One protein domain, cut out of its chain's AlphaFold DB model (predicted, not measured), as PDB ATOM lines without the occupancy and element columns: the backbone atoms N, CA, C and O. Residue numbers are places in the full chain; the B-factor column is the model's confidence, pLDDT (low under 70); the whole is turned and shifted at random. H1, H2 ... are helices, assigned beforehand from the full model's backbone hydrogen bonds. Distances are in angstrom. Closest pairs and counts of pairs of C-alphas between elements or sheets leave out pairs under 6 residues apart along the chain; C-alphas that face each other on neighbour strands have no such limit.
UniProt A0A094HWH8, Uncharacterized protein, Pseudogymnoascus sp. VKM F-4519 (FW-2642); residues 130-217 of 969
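Overview. This is residues 130 to 217 of the 969 residues of an uncharacterized protein of Pseudogymnoascus sp. VKM F-4519 (FW-2642) (UniProt A0A094HWH8). Two small lobes of three crossed helices each sit end to end: H1, H2 and H3 make one, H4, H5 and H6 the other. They meet where the ends of H3 and H6 come together, and residues 169 to 178 run between them. The printed part has 88 residues, with six named helices, H1 to H6 in order, and no named strand: the class is all helix. It is loose, with a radius of gyration of the C-alphas of 15.0 A, and elongated, spanning 42 by 23 by 22 A.

Arrangement. H1, residues 130 to 139, touches H2, residues 145 to 152, at a steep tilt of 51 degrees, opposite ways; their closest C-alphas, of Leu 136 and Ile 148, are 6.3 A apart. H3, residues 157 to 168, touches H2 with residues 157 to 161 alone, about perpendicular at 85 degrees; the closest C-alphas, of Trp 145 and Pro 157, are 5.0 A apart. H3 touches H1 about perpendicular at 80 degrees, closest at the C-alphas of Thr 134 and Leu 168, 6.8 A apart. H4, residues 179 to 192, only just touches H5, residues 196 to 202, with 3 pairs of C-alphas within 8 A, the closest those of Leu 188 and Ile 199, 6.4 A apart. H6, residues 208 to 217, touches H5 about perpendicular at 74 degrees; the C-alphas of Ala 197 and Asp 208, the closest, are 4.9 A apart. H6 only just touches H4, with 3 pairs within 8 A, the closest the C-alphas of Ile 185 and Val 211, 7.2 A apart. H3 and H6 only just touch, and only at their ends, with 3 pairs within 8 A, the closest the C-alphas of Gln 166 and Asn 209, 6.3 A apart. H1 and H2 are apart from H4, H5 and H6. In H1, H2, H3, H4 and H6 every O i to N i+4 pair is within hydrogen-bond range; in H5 1 of 3 is, beside 3 of 4 O i to N i+3 pairs.

Along the chain. H1 begins at C-alpha 130, (164.281, 2.410, 285.231), and is 14.3 A long from first to last C-alpha; H3 is 15.1 A, H4 19.6 A and H6 14.5 A. H6 ends at C-alpha 217, (141.384, 1.143, 296.954).

Size, cuts and confidence. The two C-alphas farthest apart, of Leu 151 and Ser 190, are 42.7 A apart. The printed part has no cut. The link from H3 to H4 is short, and the other four are tight. The mean pLDDT of the printed part is 85.6; residues 141 to 143 are under 70.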
ATOM      1  N   ASP A 130     164.267   2.135 283.793       88.44
ATOM      2  CA  ASP A 130     164.281   2.410 285.231       88.44
ATOM      3  C   ASP A 130     165.693   2.276 285.829       88.44
ATOM      4  O   ASP A 130     166.118   3.132 286.609       88.44
ATOM      5  N   ALA A 131     166.458   1.255 285.422       86.94
ATOM      6  CA  ALA A 131     167.857   1.087 285.812       86.94
ATOM      7  C   ALA A 131     168.731   2.249 285.305       86.94
ATOM      8  O   ALA A 131     169.448   2.871 286.088       86.94
ATOM      9  N   ASN A 132     168.604   2.604 284.020       88.38
ATOM     10  CA  ASN A 132     169.314   3.727 283.401       88.38
ATOM     11  C   ASN A 132     168.960   5.068 284.080       88.38
ATOM     12  O   ASN A 132     169.844   5.834 284.456       88.38
ATOM     13  N   LEU A 133     167.673   5.328 284.339       88.12
ATOM     14  CA  LEU A 133     167.218   6.507 285.085       88.12
ATOM     15  C   LEU A 133     167.810   6.556 286.502       88.12
ATOM     16  O   LEU A 133     168.247   7.619 286.940       88.12
ATOM     17  N   THR A 134     167.862   5.424 287.203       87.31
ATOM     18  CA  THR A 134     168.428   5.346 288.559       87.31
ATOM     19  C   THR A 134     169.931   5.631 288.548       87.31
ATOM     20  O   THR A 134     170.391   6.481 289.312       87.31
ATOM     21  N   GLN A 135     170.680   5.019 287.627       87.81
ATOM     22  CA  GLN A 135     172.110   5.272 287.430       87.81
ATOM     23  C   GLN A 135     172.379   6.750 287.096       87.81
ATOM     24  O   GLN A 135     173.193   7.398 287.749       87.81
ATOM     25  N   LEU A 136     171.640   7.331 286.144       87.12
ATOM     26  CA  LEU A 136     171.803   8.732 285.740       87.12
ATOM     27  C   LEU A 136     171.495   9.738 286.859       87.12
ATOM     28  O   LEU A 136     172.109  10.807 286.885       87.12
ATOM     29  N   VAL A 137     170.575   9.420 287.777       87.12
ATOM     30  CA  VAL A 137     170.309  10.242 288.971       87.12
ATOM     31  C   VAL A 137     171.409  10.071 290.028       87.12
ATOM     32  O   VAL A 137     171.752  11.044 290.694       87.12
ATOM     33  N   GLN A 138     172.011   8.884 290.162       83.50
ATOM     34  CA  GLN A 138     173.157   8.665 291.055       83.50
ATOM     35  C   GLN A 138     174.417   9.409 290.578       83.50
ATOM     36  O   GLN A 138     175.113  10.014 291.391       83.50
ATOM     37  N   THR A 139     174.696   9.420 289.269       82.19
ATOM     38  CA  THR A 139     175.891  10.075 288.698       82.19
ATOM     39  C   THR A 139     175.779  11.608 288.609       82.19
ATOM     40  O   THR A 139     176.791  12.274 288.406       82.19
ATOM     41  N   GLN A 140     174.585  12.211 288.743       76.12
ATOM     42  CA  GLN A 140     174.385  13.660 288.552       76.12
ATOM     43  C   GLN A 140     173.917  14.396 289.820       76.12
ATOM     44  O   GLN A 140     172.773  14.267 290.257       76.12
ATOM     45  N   ARG A 141     174.780  15.276 290.347       62.12
ATOM     46  CA  ARG A 141     174.464  16.261 291.399       62.12
ATOM     47  C   ARG A 141     174.623  17.701 290.874       62.12
ATOM     48  O   ARG A 141     175.590  17.949 290.159       62.12
ATOM     49  N   PRO A 142     173.791  18.670 291.307       50.62
ATOM     50  CA  PRO A 142     172.382  18.546 291.696       50.62
ATOM     51  C   PRO A 142     171.494  18.238 290.471       50.62
ATOM     52  O   PRO A 142     171.912  18.397 289.326       50.62
ATOM     53  N   VAL A 143     170.265  17.763 290.692       67.50
ATOM     54  CA  VAL A 143     169.538  16.981 289.670       67.50
ATOM     55  C   VAL A 143     168.949  17.825 288.525       67.50
ATOM     56  O   VAL A 143     167.826  18.330 288.602       67.50
ATOM     57  N   ASN A 144     169.675  17.912 287.405       80.19
ATOM     58  CA  ASN A 144     169.182  18.502 286.158       80.19
ATOM     59  C   ASN A 144     168.369  17.482 285.334       80.19
ATOM     60  O   ASN A 144     168.889  16.779 284.463       80.19
ATOM     61  N   TRP A 145     167.056  17.448 285.567       86.94
ATOM     62  CA  TRP A 145     166.115  16.565 284.862       86.94
ATOM     63  C   TRP A 145     166.100  16.729 283.333       86.94
ATOM     64  O   TRP A 145     165.740  15.785 282.631       86.94
ATOM     65  N   VAL A 146     166.501  17.891 282.799       85.62
ATOM     66  CA  VAL A 146     166.591  18.118 281.345       85.62
ATOM     67  C   VAL A 146     167.760  17.328 280.751       85.62
ATOM     68  O   VAL A 146     167.593  16.656 279.732       85.62
ATOM     69  N   ARG A 147     168.915  17.325 281.433       83.12
ATOM     70  CA  ARG A 147     170.091  16.533 281.041       83.12
ATOM     71  C   ARG A 147     169.816  15.030 281.145       83.12
ATOM     72  O   ARG A 147     170.134  14.292 280.217       83.12
ATOM     73  N   ILE A 148     169.154  14.583 282.211       84.81
ATOM     74  CA  ILE A 148     168.784  13.169 282.397       84.81
ATOM     75  C   ILE A 148     167.816  12.698 281.294       84.81
ATOM     76  O   ILE A 148     168.046  11.662 280.672       84.81
ATOM     77  N   ALA A 149     166.792  13.490 280.962       87.81
ATOM     78  CA  ALA A 149     165.877  13.181 279.861       87.81
ATOM     79  C   ALA A 149     166.573  13.100 278.489       87.81
ATOM     80  O   ALA A 149     166.289  12.183 277.720       87.81
ATOM     81  N   SER A 150     167.519  14.001 278.189       83.19
ATOM     82  CA  SER A 150     168.256  13.955 276.912       83.19
ATOM     83  C   SER A 150     169.095  12.684 276.721       83.19
ATOM     84  O   SER A 150     169.297  12.256 275.586       83.19
ATOM     85  N   LEU A 151     169.531  12.049 277.815       81.62
ATOM     86  CA  LEU A 151     170.289  10.795 277.786       81.62
ATOM     87  C   LEU A 151     169.369   9.570 277.639       81.62
ATOM     88  O   LEU A 151     169.727   8.618 276.950       81.62
ATOM     89  N   ILE A 152     168.157   9.626 278.206       81.62
ATOM     90  CA  ILE A 152     167.121   8.581 278.084       81.62
ATOM     91  C   ILE A 152     166.389   8.644 276.722       81.62
ATOM     92  O   ILE A 152     165.807   7.654 276.284       81.62
ATOM     93  N   LYS A 153     166.460   9.781 276.013       72.25
ATOM     94  CA  LYS A 153     165.987  10.051 274.631       72.25
ATOM     95  C   LYS A 153     164.472   9.966 274.377       72.25
ATOM     96  O   LYS A 153     163.960  10.787 273.622       72.25
ATOM     97  N   LEU A 154     163.751   9.018 274.981       80.75
ATOM     98  CA  LEU A 154     162.320   8.749 274.732       80.75
ATOM     99  C   LEU A 154     161.381   9.206 275.867       80.75
ATOM    100  O   LEU A 154     160.170   8.993 275.801       80.75
ATOM    101  N   ARG A 155     161.915   9.841 276.918       82.62
ATOM    102  CA  ARG A 155     161.163  10.291 278.102       82.62
ATOM    103  C   ARG A 155     161.379  11.783 278.339       82.62
ATOM    104  O   ARG A 155     162.495  12.279 278.217       82.62
ATOM    105  N   SER A 156     160.319  12.508 278.692       87.25
ATOM    106  CA  SER A 156     160.411  13.938 279.022       87.25
ATOM    107  C   SER A 156     161.007  14.181 280.422       87.25
ATOM    108  O   SER A 156     160.878  13.318 281.295       87.25
ATOM    109  N   PRO A 157     161.573  15.375 280.704       87.19
ATOM    110  CA  PRO A 157     162.122  15.719 282.024       87.19
ATOM    111  C   PRO A 157     161.132  15.506 283.173       87.19
ATOM    112  O   PRO A 157     161.509  15.024 284.240       87.19
ATOM    113  N   LYS A 158     159.849  15.810 282.933       86.25
ATOM    114  CA  LYS A 158     158.769  15.572 283.895       86.25
ATOM    115  C   LYS A 158     158.540  14.079 284.136       86.25
ATOM    116  O   LYS A 158     158.480  13.666 285.284       86.25
ATOM    117  N   GLN A 159     158.467  13.266 283.080       86.94
ATOM    118  CA  GLN A 159     158.293  11.815 283.220       86.94
ATOM    119  C   GLN A 159     159.458  11.175 283.991       86.94
ATOM    120  O   GLN A 159     159.200  10.371 284.878       86.94
ATOM    121  N   CYS A 160     160.710  11.558 283.714       87.94
ATOM    122  CA  CYS A 160     161.879  11.062 284.452       87.94
ATOM    123  C   CYS A 160     161.824  11.436 285.942       87.94
ATOM    124  O   CYS A 160     161.987  10.574 286.806       87.94
ATOM    125  N   ARG A 161     161.535  12.709 286.243       90.25
ATOM    126  CA  ARG A 161     161.375  13.212 287.613       90.25
ATOM    127  C   ARG A 161     160.275  12.465 288.365       90.25
ATOM    128  O   ARG A 161     160.504  11.960 289.462       90.25
ATOM    129  N   ASP A 162     159.087  12.409 287.778       88.50
ATOM    130  CA  ASP A 162     157.899  11.876 288.437       88.50
ATOM    131  C   ASP A 162     158.011  10.343 288.591       88.50
ATOM    132  O   ASP A 162     157.685   9.818 289.656       88.50
ATOM    133  N   ARG A 163     158.598   9.623 287.613       89.62
ATOM    134  CA  ARG A 163     158.934   8.190 287.745       89.62
ATOM    135  C   ARG A 163     159.878   7.947 288.917       89.62
ATOM    136  O   ARG A 163     159.551   7.121 289.770       89.62
ATOM    137  N   TYR A 164     160.992   8.682 288.987       88.31
ATOM    138  CA  TYR A 164     161.987   8.517 290.046       88.31
ATOM    139  C   TYR A 164     161.389   8.781 291.434       88.31
ATOM    140  O   TYR A 164     161.416   7.902 292.294       88.31
ATOM    141  N   HIS A 165     160.769   9.948 291.637       85.25
ATOM    142  CA  HIS A 165     160.221  10.336 292.941       85.25
ATOM    143  C   HIS A 165     159.036   9.484 293.420       85.25
ATOM    144  O   HIS A 165     158.806   9.432 294.626       85.25
ATOM    145  N   GLN A 166     158.295   8.827 292.521       87.06
ATOM    146  CA  GLN A 166     157.144   7.995 292.896       87.06
ATOM    147  C   GLN A 166     157.442   6.489 292.949       87.06
ATOM    148  O   GLN A 166     156.663   5.776 293.581       87.06
ATOM    149  N   ASN A 167     158.503   6.003 292.282       86.12
ATOM    150  CA  ASN A 167     158.721   4.562 292.061       86.12
ATOM    151  C   ASN A 167     160.174   4.060 292.188       86.12
ATOM    152  O   ASN A 167     160.326   2.854 292.318       86.12
ATOM    153  N   LEU A 168     161.217   4.902 292.085       86.19
ATOM    154  CA  LEU A 168     162.619   4.424 291.993       86.19
ATOM    155  C   LEU A 168     163.585   5.037 293.016       86.19
ATOM    156  O   LEU A 168     164.716   4.577 293.145       86.19
ATOM    157  N   LYS A 169     163.192   6.108 293.717       85.00
ATOM    158  CA  LYS A 169     164.042   6.733 294.737       85.00
ATOM    159  C   LYS A 169     164.314   5.706 295.856       85.00
ATOM    160  O   LYS A 169     163.345   5.305 296.492       85.00
ATOM    161  N   PRO A 170     165.575   5.372 296.203       81.12
ATOM    162  CA  PRO A 170     165.889   4.317 297.183       81.12
ATOM    163  C   PRO A 170     165.370   4.520 298.618       81.12
ATOM    164  O   PRO A 170     165.524   3.642 299.452       81.12
ATOM    165  N   THR A 171     164.771   5.673 298.931       80.94
ATOM    166  CA  THR A 171     164.138   5.951 300.232       80.94
ATOM    167  C   THR A 171     162.621   5.698 300.199       80.94
ATOM    168  O   THR A 171     161.880   6.395 300.898       80.94
ATOM    169  N   LEU A 172     162.139   4.840 299.297       83.94
ATOM    170  CA  LEU A 172     160.721   4.520 299.150       83.94
ATOM    171  C   LEU A 172     160.429   3.129 299.712       83.94
ATOM    172  O   LEU A 172     161.103   2.169 299.347       83.94
ATOM    173  N   ASN A 173     159.398   3.009 300.551       81.38
ATOM    174  CA  ASN A 173     158.864   1.703 300.920       81.38
ATOM    175  C   ASN A 173     157.911   1.209 299.812       81.38
ATOM    176  O   ASN A 173     156.898   1.853 299.506       81.38
ATOM    177  N   HIS A 174     158.253   0.059 299.225       77.88
ATOM    178  CA  HIS A 174     157.543  -0.613 298.135       77.88
ATOM    179  C   HIS A 174     156.608  -1.750 298.588       77.88
ATOM    180  O   HIS A 174     155.927  -2.342 297.750       77.88
ATOM    181  N   GLU A 175     156.553  -2.049 299.884       79.94
ATOM    182  CA  GLU A 175     155.655  -3.043 300.478       79.94
ATOM    183  C   GLU A 175     154.180  -2.637 300.334       79.94
ATOM    184  O   GLU A 175     153.855  -1.487 300.009       79.94
ATOM    185  N   LYS A 176     153.258  -3.560 300.634       81.19
ATOM    186  CA  LYS A 176     151.837  -3.221 300.827       81.19
ATOM    187  C   LYS A 176     151.713  -2.160 301.937       81.19
ATOM    188  O   LYS A 176     152.556  -2.102 302.826       81.19
ATOM    189  N   MET A 177     150.691  -1.305 301.870       87.25
ATOM    190  CA  MET A 177     150.406  -0.339 302.944       87.25
ATOM    191  C   MET A 177     149.973  -1.108 304.199       87.25
ATOM    192  O   MET A 177     149.107  -1.979 304.072       87.25
ATOM    193  N   SER A 178     150.545  -0.818 305.371       86.25
ATOM    194  CA  SER A 178     150.115  -1.481 306.611       86.25
ATOM    195  C   SER A 178     148.729  -0.982 307.064       86.25
ATOM    196  O   SER A 178     148.298   0.101 306.645       86.25
ATOM    197  N   PRO A 179     148.008  -1.732 307.923       83.06
ATOM    198  CA  PRO A 179     146.771  -1.245 308.539       83.06
ATOM    199  C   PRO A 179     146.991   0.052 309.333       83.06
ATOM    200  O   PRO A 179     146.200   0.985 309.224       83.06
ATOM    201  N   GLU A 180     148.111   0.148 310.055       85.81
ATOM    202  CA  GLU A 180     148.513   1.309 310.863       85.81
ATOM    203  C   GLU A 180     148.763   2.552 309.993       85.81
ATOM    204  O   GLU A 180     148.250   3.637 310.273       85.81
ATOM    205  N   GLU A 181     149.506   2.390 308.890       89.19
ATOM    206  CA  GLU A 181     149.681   3.437 307.882       89.19
ATOM    207  C   GLU A 181     148.334   3.851 307.288       89.19
ATOM    208  O   GLU A 181     148.111   5.034 307.041       89.19
ATOM    209  N   GLY A 182     147.424   2.895 307.089       89.00
ATOM    210  CA  GLY A 182     146.061   3.137 306.640       89.00
ATOM    211  C   GLY A 182     145.267   4.036 307.588       89.00
ATOM    212  O   GLY A 182     144.782   5.090 307.175       89.00
ATOM    213  N   LEU A 183     145.201   3.675 308.871       90.81
ATOM    214  CA  LEU A 183     144.547   4.476 309.914       90.81
ATOM    215  C   LEU A 183     145.164   5.881 310.017       90.81
ATOM    216  O   LEU A 183     144.447   6.880 310.137       90.81
ATOM    217  N   LEU A 184     146.491   5.992 309.887       90.38
ATOM    218  CA  LEU A 184     147.187   7.278 309.860       90.38
ATOM    219  C   LEU A 184     146.854   8.098 308.597       90.38
ATOM    220  O   LEU A 184     146.691   9.318 308.690       90.38
ATOM    221  N   ILE A 185     146.686   7.466 307.429       91.94
ATOM    222  CA  ILE A 185     146.179   8.134 306.220       91.94
ATOM    223  C   ILE A 185     144.761   8.656 306.455       91.94
ATOM    224  O   ILE A 185     144.483   9.790 306.075       91.94
ATOM    225  N   GLU A 186     143.874   7.891 307.092       92.31
ATOM    226  CA  GLU A 186     142.493   8.318 307.358       92.31
ATOM    227  C   GLU A 186     142.429   9.488 308.342       92.31
ATOM    228  O   GLU A 186     141.817  10.517 308.032       92.31
ATOM    229  N   HIS A 187     143.155   9.403 309.461       92.69
ATOM    230  CA  HIS A 187     143.294  10.508 310.410       92.69
ATOM    231  C   HIS A 187     143.827  11.777 309.726       92.69
ATOM    232  O   HIS A 187     143.312  12.877 309.943       92.69
ATOM    233  N   LEU A 188     144.842  11.649 308.865       91.44
ATOM    234  CA  LEU A 188     145.409  12.792 308.152       91.44
ATOM    235  C   LEU A 188     144.478  13.319 307.049       91.44
ATOM    236  O   LEU A 188     144.337  14.533 306.930       91.44
ATOM    237  N   VAL A 189     143.787  12.477 306.275       93.31
ATOM    238  CA  VAL A 189     142.810  12.954 305.275       93.31
ATOM    239  C   VAL A 189     141.637  13.668 305.948       93.31
ATOM    240  O   VAL A 189     141.178  14.673 305.409       93.31
ATOM    241  N   SER A 190     141.210  13.234 307.138       91.19
ATOM    242  CA  SER A 190     140.250  13.974 307.966       91.19
ATOM    243  C   SER A 190     140.822  15.329 308.417       91.19
ATOM    244  O   SER A 190     140.274  16.385 308.100       91.19
ATOM    245  N   LYS A 191     141.993  15.330 309.070       91.06
ATOM    246  CA  LYS A 191     142.583  16.520 309.711       91.06
ATOM    247  C   LYS A 191     143.141  17.576 308.749       91.06
ATOM    248  O   LYS A 191     143.188  18.754 309.094       91.06
ATOM    249  N   ILE A 192     143.628  17.180 307.571       91.75
ATOM    250  CA  ILE A 192     144.259  18.089 306.595       91.75
ATOM    251  C   ILE A 192     143.696  17.985 305.170       91.75
ATOM    252  O   ILE A 192     144.157  18.728 304.297       91.75
ATOM    253  N   GLY A 193     142.696  17.143 304.910       88.12
ATOM    254  CA  GLY A 193     142.146  16.939 303.569       88.12
ATOM    255  C   GLY A 193     143.088  16.158 302.644       88.12
ATOM    256  O   GLY A 193     144.136  15.658 303.046       88.12
ATOM    257  N   LYS A 194     142.742  16.088 301.353       91.25
ATOM    258  CA  LYS A 194     143.411  15.261 300.320       91.25
ATOM    259  C   LYS A 194     144.781  15.806 299.851       91.25
ATOM    260  O   LYS A 194     145.124  15.749 298.671       91.25
ATOM    261  N   ARG A 195     145.593  16.344 300.771       90.56
ATOM    262  CA  ARG A 195     146.950  16.877 300.535       90.56
ATOM    263  C   ARG A 195     147.991  15.748 300.489       90.56
ATOM    264  O   ARG A 195     148.846  15.640 301.360       90.56
ATOM    265  N   TRP A 196     147.944  14.909 299.452       90.75
ATOM    266  CA  TRP A 196     148.738  13.670 299.348       90.75
ATOM    267  C   TRP A 196     150.247  13.823 299.610       90.75
ATOM    268  O   TRP A 196     150.830  12.967 300.263       90.75
ATOM    269  N   ALA A 197     150.878  14.917 299.168       88.38
ATOM    270  CA  ALA A 197     152.308  15.180 299.389       88.38
ATOM    271  C   ALA A 197     152.658  15.730 300.794       88.38
ATOM    272  O   ALA A 197     153.832  15.795 301.154       88.38
ATOM    273  N   GLU A 198     151.660  16.142 301.582       88.00
ATOM    274  CA  GLU A 198     151.795  16.424 303.021       88.00
ATOM    275  C   GLU A 198     151.599  15.133 303.824       88.00
ATOM    276  O   GLU A 198     152.404  14.835 304.699       88.00
ATOM    277  N   ILE A 199     150.592  14.328 303.466       90.69
ATOM    278  CA  ILE A 199     150.319  13.023 304.091       90.69
ATOM    279  C   ILE A 199     151.516  12.076 303.893       90.69
ATOM    280  O   ILE A 199     152.036  11.530 304.859       90.69
ATOM    281  N   ALA A 200     152.036  11.963 302.667       90.06
ATOM    282  CA  ALA A 200     153.212  11.149 302.353       90.06
ATOM    283  C   ALA A 200     154.509  11.631 303.039       90.06
ATOM    284  O   ALA A 200     155.428  10.843 303.216       90.06
ATOM    285  N   ARG A 201     154.595  12.898 303.477       88.50
ATOM    286  CA  ARG A 201     155.721  13.376 304.306       88.50
ATOM    287  C   ARG A 201     155.637  12.933 305.769       88.50
ATOM    288  O   ARG A 201     156.624  13.067 306.479       88.50
ATOM    289  N   ARG A 202     154.481  12.426 306.206       86.81
ATOM    290  CA  ARG A 202     154.214  11.916 307.563       86.81
ATOM    291  C   ARG A 202     154.177  10.382 307.617       86.81
ATOM    292  O   ARG A 202     153.948   9.820 308.679       86.81
ATOM    293  N   LEU A 203     154.398   9.724 306.478       85.38
ATOM    294  CA  LEU A 203     154.455   8.271 306.317       85.38
ATOM    295  C   LEU A 203     155.857   7.906 305.839       85.38
ATOM    296  O   LEU A 203     156.251   8.255 304.725       85.38
ATOM    297  N   HIS A 204     156.630   7.256 306.704       80.19
ATOM    298  CA  HIS A 204     158.065   7.060 306.519       80.19
ATOM    299  C   HIS A 204     158.377   6.294 305.221       80.19
ATOM    300  O   HIS A 204     158.186   5.089 305.112       80.19
ATOM    301  N   GLY A 205     158.848   7.025 304.206       81.62
ATOM    302  CA  GLY A 205     159.201   6.465 302.900       81.62
ATOM    303  C   GLY A 205     158.035   6.219 301.932       81.62
ATOM    304  O   GLY A 205     158.256   5.616 300.886       81.62
ATOM    305  N   ARG A 206     156.800   6.671 302.184       88.44
ATOM    306  CA  ARG A 206     155.714   6.522 301.189       88.44
ATOM    307  C   ARG A 206     155.713   7.654 300.156       88.44
ATOM    308  O   ARG A 206     156.121   8.779 300.434       88.44
ATOM    309  N   SER A 207     155.251   7.366 298.936       90.56
ATOM    310  CA  SER A 207     155.069   8.378 297.882       90.56
ATOM    311  C   SER A 207     153.643   8.940 297.868       90.56
ATOM    312  O   SER A 207     152.685   8.267 298.252       90.56
ATOM    313  N   ASP A 208     153.476  10.169 297.365       90.31
ATOM    314  CA  ASP A 208     152.163  10.814 297.187       90.31
ATOM    315  C   ASP A 208     151.208   9.955 296.335       90.31
ATOM    316  O   ASP A 208     149.995   9.922 296.551       90.31
ATOM    317  N   ASN A 209     151.776   9.223 295.374       88.81
ATOM    318  CA  ASN A 209     151.061   8.301 294.512       88.81
ATOM    319  C   ASN A 209     150.601   7.039 295.255       88.81
ATOM    320  O   ASN A 209     149.471   6.610 295.033       88.81
ATOM    321  N   ALA A 210     151.421   6.484 296.156       87.06
ATOM    322  CA  ALA A 210     151.061   5.318 296.964       87.06
ATOM    323  C   ALA A 210     149.879   5.618 297.901       87.06
ATOM    324  O   ALA A 210     148.873   4.913 297.859       87.06
ATOM    325  N   VAL A 211     149.947   6.722 298.656       89.38
ATOM    326  CA  VAL A 211     148.871   7.169 299.566       89.38
ATOM    327  C   VAL A 211     147.547   7.364 298.817       89.38
ATOM    328  O   VAL A 211     146.506   6.827 299.197       89.38
ATOM    329  N   LYS A 212     147.592   8.096 297.698       90.19
ATOM    330  CA  LYS A 212     146.438   8.351 296.825       90.19
ATOM    331  C   LYS A 212     145.841   7.064 296.240       90.19
ATOM    332  O   LYS A 212     144.631   6.998 296.036       90.19
ATOM    333  N   ASN A 213     146.670   6.064 295.936       87.81
ATOM    334  CA  ASN A 213     146.208   4.783 295.404       87.81
ATOM    335  C   ASN A 213     145.571   3.913 296.494       87.81
ATOM    336  O   ASN A 213     144.515   3.343 296.241       87.81
ATOM    337  N   TRP A 214     146.141   3.879 297.703       87.62
ATOM    338  CA  TRP A 214     145.539   3.192 298.851       87.62
ATOM    339  C   TRP A 214     144.149   3.756 299.179       87.62
ATOM    340  O   TRP A 214     143.175   3.007 299.211       87.62
ATOM    341  N   TRP A 215     144.020   5.088 299.263       88.25
ATOM    342  CA  TRP A 215     142.725   5.750 299.473       88.25
ATOM    343  C   TRP A 215     141.692   5.391 298.388       88.25
ATOM    344  O   TRP A 215     140.516   5.181 298.680       88.25
ATOM    345  N   LYS A 216     142.119   5.291 297.120       86.62
ATOM    346  CA  LYS A 216     141.269   4.862 295.989       86.62
ATOM    347  C   LYS A 216     140.900   3.374 296.005       86.62
ATOM    348  O   LYS A 216     139.915   3.011 295.362       86.62
ATOM    349  N   GLY A 217     141.696   2.542 296.674       79.19
ATOM    350  CA  GLY A 217     141.384   1.143 296.954       79.19
ATOM    351  C   GLY A 217     140.312   1.045 298.034       79.19
ATOM    352  O   GLY A 217     139.227   0.550 297.763       79.19
TER     353      GLY A 217